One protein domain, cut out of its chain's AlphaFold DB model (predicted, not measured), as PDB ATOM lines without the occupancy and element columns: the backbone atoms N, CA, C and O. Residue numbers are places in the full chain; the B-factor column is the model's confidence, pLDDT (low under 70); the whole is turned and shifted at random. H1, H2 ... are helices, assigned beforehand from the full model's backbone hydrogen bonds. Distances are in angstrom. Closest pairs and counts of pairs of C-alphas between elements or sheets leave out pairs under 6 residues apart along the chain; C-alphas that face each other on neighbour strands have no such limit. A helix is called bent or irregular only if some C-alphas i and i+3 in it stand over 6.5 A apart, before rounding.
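What this domain is: This is residues 102 to 158 of the 292 residues of a protein of [Candida] arabinofermentans NRRL YB-2248 (UniProt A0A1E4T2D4). What shape do these atoms make? Two long helices, H1 then H2, meet near their ends as an L, and residues 102 to 107 run on from the far end of H1 as a short tail. How large is it? The printed part has 57 residues with two named helices and no named strand, all helix by class; it is extended, with a radius of gyration of the C-alphas of 18.3 A, and spans 55 by 32 by 11 A.

Where its parts are: Where does H1 run? H1 holds residues 108 to 134, 37.8 A long, from C-alpha 108 at (57.465, 7.732, -3.169). It has a kink of 36 degrees near residue 115 and is only just irregular: C-alphas 109 and 112 are 6.7 A apart. Where is H2? H2 holds residues 138 to 157, 28.6 A long, and ends with C-alpha 157 at (33.190, 40.457, 4.612).

How they stand to each other: How do H1 and H2 stand? They only just touch, and only at the corner by their tight link, with 3 pairs of C-alphas within 8 A; the closest C-alphas, of Leu 132 and Thr 141, are 5.4 A apart. Their lines are about perpendicular at 70.3 degrees, only just past steep. What do the backbones show? Every O i to N i+4 pair is within hydrogen-bond range in H2, and 18 of 23 in H1.

The domain as a whole: Which C-alphas are farthest apart? Those of Lys 102 and Phe 138, at 57.2 A. Is anything cut or of low confidence? The printed part has no cut, and no printed residue is under 70 in pLDDT.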
ATOM      1  N   LYS A 102      69.042   8.831 -14.112       84.12
ATOM      2  CA  LYS A 102      68.181   7.735 -13.641       84.12
ATOM      3  C   LYS A 102      66.975   8.326 -12.903       84.12
ATOM      4  O   LYS A 102      67.155   9.110 -11.975       84.12
ATOM      5  N   TYR A 103      65.760   7.935 -13.290       79.69
ATOM      6  CA  TYR A 103      64.540   8.375 -12.611       79.69
ATOM      7  C   TYR A 103      64.569   7.949 -11.135       79.69
ATOM      8  O   TYR A 103      64.646   6.758 -10.830       79.69
ATOM      9  N   VAL A 104      64.523   8.926 -10.227       82.31
ATOM     10  CA  VAL A 104      64.512   8.718  -8.772       82.31
ATOM     11  C   VAL A 104      63.173   9.155  -8.187       82.31
ATOM     12  O   VAL A 104      62.741  10.294  -8.345       82.31
ATOM     13  N   THR A 105      62.501   8.245  -7.489       81.44
ATOM     14  CA  THR A 105      61.163   8.449  -6.922       81.44
ATOM     15  C   THR A 105      61.232   9.017  -5.500       81.44
ATOM     16  O   THR A 105      60.712   8.438  -4.550       81.44
ATOM     17  N   VAL A 106      61.857  10.194  -5.353       81.38
ATOM     18  CA  VAL A 106      62.059  10.882  -4.055       81.38
ATOM     19  C   VAL A 106      60.744  11.075  -3.287       81.38
ATOM     20  O   VAL A 106      60.692  10.920  -2.066       81.38
ATOM     21  N   VAL A 107      59.654  11.361  -4.009       78.00
ATOM     22  CA  VAL A 107      58.313  11.493  -3.420       78.00
ATOM     23  C   VAL A 107      57.823  10.154  -2.863       78.00
ATOM     24  O   VAL A 107      57.411  10.116  -1.713       78.00
ATOM     25  N   ALA A 108      57.945   9.048  -3.608       79.19
ATOM     26  CA  ALA A 108      57.465   7.732  -3.169       79.19
ATOM     27  C   ALA A 108      58.144   7.258  -1.871       79.19
ATOM     28  O   ALA A 108      57.465   6.812  -0.955       79.19
ATOM     29  N   GLN A 109      59.461   7.470  -1.740       78.56
ATOM     30  CA  GLN A 109      60.226   7.187  -0.509       78.56
ATOM     31  C   GLN A 109      59.753   7.986   0.721       78.56
ATOM     32  O   GLN A 109      60.114   7.680   1.861       78.56
ATOM     33  N   THR A 110      58.992   9.051   0.479       82.31
ATOM     34  CA  THR A 110      58.487   9.979   1.486       82.31
ATOM     35  C   THR A 110      56.992   9.755   1.743       82.31
ATOM     36  O   THR A 110      56.550   9.926   2.877       82.31
ATOM     37  N   THR A 111      56.232   9.307   0.734       86.12
ATOM     38  CA  THR A 111      54.792   9.021   0.808       86.12
ATOM     39  C   THR A 111      54.454   8.089   1.965       86.12
ATOM     40  O   THR A 111      53.637   8.477   2.793       86.12
ATOM     41  N   ASP A 112      55.114   6.936   2.099       83.56
ATOM     42  CA  ASP A 112      54.770   5.927   3.120       83.56
ATOM     43  C   ASP A 112      54.823   6.476   4.556       83.56
ATOM     44  O   ASP A 112      54.016   6.108   5.409       83.56
ATOM     45  N   LYS A 113      55.736   7.422   4.822       85.44
ATOM     46  CA  LYS A 113      55.886   8.055   6.141       85.44
ATOM     47  C   LYS A 113      54.719   8.977   6.484       85.44
ATOM     48  O   LYS A 113      54.330   9.056   7.644       85.44
ATOM     49  N   TYR A 114      54.169   9.684   5.497       89.19
ATOM     50  CA  TYR A 114      53.082  10.642   5.715       89.19
ATOM     51  C   TYR A 114      51.696  10.051   5.440       89.19
ATOM     52  O   TYR A 114      50.740  10.457   6.096       89.19
ATOM     53  N   ALA A 115      51.575   9.072   4.542       90.50
ATOM     54  CA  ALA A 115      50.311   8.454   4.149       90.50
ATOM     55  C   ALA A 115      49.569   7.853   5.351       90.50
ATOM     56  O   ALA A 115      48.398   8.161   5.555       90.50
ATOM     57  N   THR A 116      50.262   7.096   6.206       87.50
ATOM     58  CA  THR A 116      49.683   6.507   7.426       87.50
ATOM     59  C   THR A 116      49.173   7.573   8.400       87.50
ATOM     60  O   THR A 116      48.084   7.439   8.966       87.50
ATOM     61  N   HIS A 117      49.913   8.675   8.573       92.50
ATOM     62  CA  HIS A 117      49.481   9.790   9.418       92.50
ATOM     63  C   HIS A 117      48.278  10.532   8.824       92.50
ATOM     64  O   HIS A 117      47.323  10.805   9.550       92.50
ATOM     65  N   VAL A 118      48.286  10.813   7.518       93.50
ATOM     66  CA  VAL A 118      47.169  11.463   6.816       93.50
ATOM     67  C   VAL A 118      45.914  10.594   6.876       93.50
ATOM     68  O   VAL A 118      44.867  11.099   7.267       93.50
ATOM     69  N   ALA A 119      46.014   9.291   6.601       91.81
ATOM     70  CA  ALA A 119      44.895   8.353   6.714       91.81
ATOM     71  C   ALA A 119      44.315   8.315   8.141       91.81
ATOM     72  O   ALA A 119      43.101   8.385   8.320       91.81
ATOM     73  N   THR A 120      45.177   8.305   9.166       93.19
ATOM     74  CA  THR A 120      44.746   8.354  10.576       93.19
ATOM     75  C   THR A 120      44.025   9.663  10.920       93.19
ATOM     76  O   THR A 120      43.053   9.656  11.675       93.19
ATOM     77  N   ILE A 121      44.494  10.801  10.397       95.31
ATOM     78  CA  ILE A 121      43.868  12.113  10.620       95.31
ATOM     79  C   ILE A 121      42.523  12.197   9.891       95.31
ATOM     80  O   ILE A 121      41.548  12.647  10.489       95.31
ATOM     81  N   LEU A 122      42.452  11.723   8.644       94.25
ATOM     82  CA  LEU A 122      41.219  11.694   7.856       94.25
ATOM     83  C   LEU A 122      40.154  10.810   8.511       94.25
ATOM     84  O   LEU A 122      39.039  11.284   8.685       94.25
ATOM     85  N   GLY A 123      40.496   9.603   8.974       94.81
ATOM     86  CA  GLY A 123      39.542   8.735   9.679       94.81
ATOM     87  C   GLY A 123      39.014   9.350  10.984       94.81
ATOM     88  O   GLY A 123      37.825   9.268  11.279       94.81
ATOM     89  N   LYS A 124      39.864  10.051  11.749       94.81
ATOM     90  CA  LYS A 124      39.418  10.804  12.939       94.81
ATOM     91  C   LYS A 124      38.505  11.978  12.583       94.81
ATOM     92  O   LYS A 124      37.550  12.243  13.305       94.81
ATOM     93  N   TYR A 125      38.808  12.684  11.495       95.50
ATOM     94  CA  TYR A 125      37.997  13.797  11.011       95.50
ATOM     95  C   TYR A 125      36.643  13.321  10.471       95.50
ATOM     96  O   TYR A 125      35.629  13.943  10.758       95.50
ATOM     97  N   GLU A 126      36.608  12.198   9.753       95.94
ATOM     98  CA  GLU A 126      35.382  11.568   9.264       95.94
ATOM     99  C   GLU A 126      34.430  11.227  10.415       95.94
ATOM    100  O   GLU A 126      33.281  11.664  10.394       95.94
ATOM    101  N   ILE A 127      34.925  10.544  11.454       93.31
ATOM    102  CA  ILE A 127      34.138  10.234  12.657       93.31
ATOM    103  C   ILE A 127      33.618  11.526  13.305       93.31
ATOM    104  O   ILE A 127      32.429  11.626  13.588       93.31
ATOM    105  N   ALA A 128      34.468  12.545  13.475       92.19
ATOM    106  CA  ALA A 128      34.064  13.822  14.071       92.19
ATOM    107  C   ALA A 128      33.026  14.596  13.232       92.19
ATOM    108  O   ALA A 128      32.174  15.284  13.789       92.19
ATOM    109  N   VAL A 129      33.069  14.494  11.900       92.56
ATOM    110  CA  VAL A 129      32.063  15.094  11.007       92.56
ATOM    111  C   VAL A 129      30.742  14.331  11.076       92.56
ATOM    112  O   VAL A 129      29.690  14.965  11.142       92.56
ATOM    113  N   GLN A 130      30.777  12.996  11.092       93.81
ATOM    114  CA  GLN A 130      29.579  12.172  11.266       93.81
ATOM    115  C   GLN A 130      28.902  12.475  12.610       93.81
ATOM    116  O   GLN A 130      27.706  12.754  12.637       93.81
ATOM    117  N   ASP A 131      29.671  12.516  13.697       91.38
ATOM    118  CA  ASP A 131      29.206  12.835  15.052       91.38
ATOM    119  C   ASP A 131      28.497  14.204  15.126       91.38
ATOM    120  O   ASP A 131      27.408  14.331  15.694       91.38
ATOM    121  N   LEU A 132      29.057  15.208  14.438       92.88
ATOM    122  CA  LEU A 132      28.483  16.550  14.328       92.88
ATOM    123  C   LEU A 132      27.189  16.591  13.500       92.88
ATOM    124  O   LEU A 132      26.255  17.311  13.843       92.88
ATOM    125  N   ILE A 133      27.120  15.829  12.404       92.62
ATOM    126  CA  ILE A 133      25.928  15.745  11.544       92.62
ATOM    127  C   ILE A 133      24.793  15.023  12.275       92.62
ATOM    128  O   ILE A 133      23.660  15.503  12.275       92.62
ATOM    129  N   TYR A 134      25.092  13.901  12.933       92.25
ATOM    130  CA  TYR A 134      24.118  13.149  13.728       92.25
ATOM    131  C   TYR A 134      23.776  13.819  15.065       92.25
ATOM    132  O   TYR A 134      22.822  13.407  15.719       92.25
ATOM    133  N   SER A 135      24.490  14.892  15.431       90.56
ATOM    134  CA  SER A 135      24.234  15.711  16.619       90.56
ATOM    135  C   SER A 135      24.235  14.913  17.927       90.56
ATOM    136  O   SER A 135      23.422  15.183  18.813       90.56
ATOM    137  N   VAL A 136      25.144  13.937  18.047       88.88
ATOM    138  CA  VAL A 136      25.282  13.078  19.240       88.88
ATOM    139  C   VAL A 136      25.519  13.943  20.481       88.88
ATOM    140  O   VAL A 136      24.775  13.851  21.455       88.88
ATOM    141  N   ASP A 137      26.465  14.881  20.380       88.75
ATOM    142  CA  ASP A 137      26.656  15.971  21.333       88.75
ATOM    143  C   ASP A 137      25.988  17.263  20.824       88.75
ATOM    144  O   ASP A 137      26.577  18.047  20.063       88.75
ATOM    145  N   PHE A 138      24.764  17.543  21.288       90.12
ATOM    146  CA  PHE A 138      24.030  18.769  20.930       90.12
ATOM    147  C   PHE A 138      24.825  20.052  21.235       90.12
ATOM    148  O   PHE A 138      24.853  20.977  20.423       90.12
ATOM    149  N   GLU A 139      25.521  20.108  22.377       90.12
ATOM    150  CA  GLU A 139      26.353  21.263  22.730       90.12
ATOM    151  C   GLU A 139      27.502  21.497  21.743       90.12
ATOM    152  O   GLU A 139      27.788  22.643  21.392       90.12
ATOM    153  N   ASN A 140      28.177  20.429  21.312       89.06
ATOM    154  CA  ASN A 140      29.310  20.526  20.394       89.06
ATOM    155  C   ASN A 140      28.828  20.908  18.995       89.06
ATOM    156  O   ASN A 140      29.424  21.781  18.361       89.06
ATOM    157  N   THR A 141      27.684  20.367  18.572       91.62
ATOM    158  CA  THR A 141      27.013  20.757  17.326       91.62
ATOM    159  C   THR A 141      26.615  22.230  17.345       91.62
ATOM    160  O   THR A 141      26.969  22.959  16.425       91.62
ATOM    161  N   LEU A 142      25.994  22.727  18.420       93.25
ATOM    162  CA  LEU A 142      25.620  24.141  18.535       93.25
ATOM    163  C   LEU A 142      26.846  25.073  18.522       93.25
ATOM    164  O   LEU A 142      26.850  26.076  17.804       93.25
ATOM    165  N   LYS A 143      27.911  24.729  19.266       93.81
ATOM    166  CA  LYS A 143      29.188  25.470  19.271       93.81
ATOM    167  C   LYS A 143      29.819  25.492  17.874       93.81
ATOM    168  O   LYS A 143      30.264  26.550  17.420       93.81
ATOM    169  N   ALA A 144      29.823  24.364  17.165       92.31
ATOM    170  CA  ALA A 144      30.353  24.272  15.810       92.31
ATOM    171  C   ALA A 144      29.495  25.044  14.799       92.31
ATOM    172  O   ALA A 144      30.051  25.789  13.999       92.31
ATOM    173  N   THR A 145      28.163  24.953  14.858       93.25
ATOM    174  CA  THR A 145      27.251  25.724  14.000       93.25
ATOM    175  C   THR A 145      27.432  27.225  14.208       93.25
ATOM    176  O   THR A 145      27.560  27.955  13.228       93.25
ATOM    177  N   ALA A 146      27.528  27.697  15.456       94.88
ATOM    178  CA  ALA A 146      27.822  29.101  15.750       94.88
ATOM    179  C   ALA A 146      29.201  29.528  15.206       94.88
ATOM    180  O   ALA A 146      29.335  30.606  14.624       94.88
ATOM    181  N   THR A 147      30.210  28.659  15.323       94.06
ATOM    182  CA  THR A 147      31.564  28.893  14.793       94.06
ATOM    183  C   THR A 147      31.569  28.961  13.262       94.06
ATOM    184  O   THR A 147      32.096  29.914  12.691       94.06
ATOM    185  N   PHE A 148      30.931  28.009  12.578       92.62
ATOM    186  CA  PHE A 148      30.788  28.012  11.120       92.62
ATOM    187  C   PHE A 148      29.951  29.192  10.620       92.62
ATOM    188  O   PHE A 148      30.300  29.780   9.601       92.62
ATOM    189  N   PHE A 149      28.902  29.595  11.341       92.94
ATOM    190  CA  PHE A 149      28.117  30.785  11.012       92.94
ATOM    191  C   PHE A 149      28.949  32.071  11.139       92.94
ATOM    192  O   PHE A 149      28.906  32.921  10.248       92.94
ATOM    193  N   ALA A 150      29.775  32.189  12.184       91.69
ATOM    194  CA  ALA A 150      30.721  33.295  12.324       91.69
ATOM    195  C   ALA A 150      31.764  33.300  11.191       91.69
ATOM    196  O   ALA A 150      31.987  34.341  10.574       91.69
ATOM    197  N   ILE A 151      32.348  32.144  10.849       87.69
ATOM    198  CA  ILE A 151      33.288  31.996   9.722       87.69
ATOM    199  C   ILE A 151      32.613  32.350   8.388       87.69
ATOM    200  O   ILE A 151      33.206  33.053   7.572       87.69
ATOM    201  N   PHE A 152      31.370  31.923   8.166       89.19
ATOM    202  CA  PHE A 152      30.586  32.264   6.979       89.19
ATOM    203  C   PHE A 152      30.355  33.774   6.880       89.19
ATOM    204  O   PHE A 152      30.635  34.373   5.842       89.19
ATOM    205  N   GLN A 153      29.927  34.418   7.967       88.81
ATOM    206  CA  GLN A 153      29.699  35.861   7.987       88.81
ATOM    207  C   GLN A 153      31.005  36.659   7.811       88.81
ATOM    208  O   GLN A 153      31.017  37.654   7.086       88.81
ATOM    209  N   LEU A 154      32.123  36.186   8.377       84.38
ATOM    210  CA  LEU A 154      33.467  36.717   8.114       84.38
ATOM    211  C   LEU A 154      33.872  36.547   6.641       84.38
ATOM    212  O   LEU A 154      34.437  37.464   6.053       84.38
ATOM    213  N   SER A 155      33.533  35.417   6.018       84.62
ATOM    214  CA  SER A 155      33.838  35.125   4.606       84.62
ATOM    215  C   SER A 155      33.012  35.969   3.627       84.62
ATOM    216  O   SER A 155      33.430  36.188   2.493       84.62
ATOM    217  N   LYS A 156      31.857  36.493   4.058       84.31
ATOM    218  CA  LYS A 156      31.089  37.498   3.302       84.31
ATOM    219  C   LYS A 156      31.712  38.895   3.377       84.31
ATOM    220  O   LYS A 156      31.448  39.707   2.497       84.31
ATOM    221  N   LEU A 157      32.516  39.171   4.405       76.12
ATOM    222  CA  LEU A 157      33.190  40.457   4.612       76.12
ATOM    223  C   LEU A 157      34.628  40.475   4.060       76.12
ATOM    224  O   LEU A 157      35.109  41.520   3.629       76.12
ATOM    225  N   PHE A 158      35.306  39.325   4.042       80.50
ATOM    226  CA  PHE A 158      36.703  39.191   3.632       80.50
ATOM    227  C   PHE A 158      36.885  38.115   2.559       80.50
ATOM    228  O   PHE A 158      36.461  36.974   2.717       80.50
TER     229      PHE A 158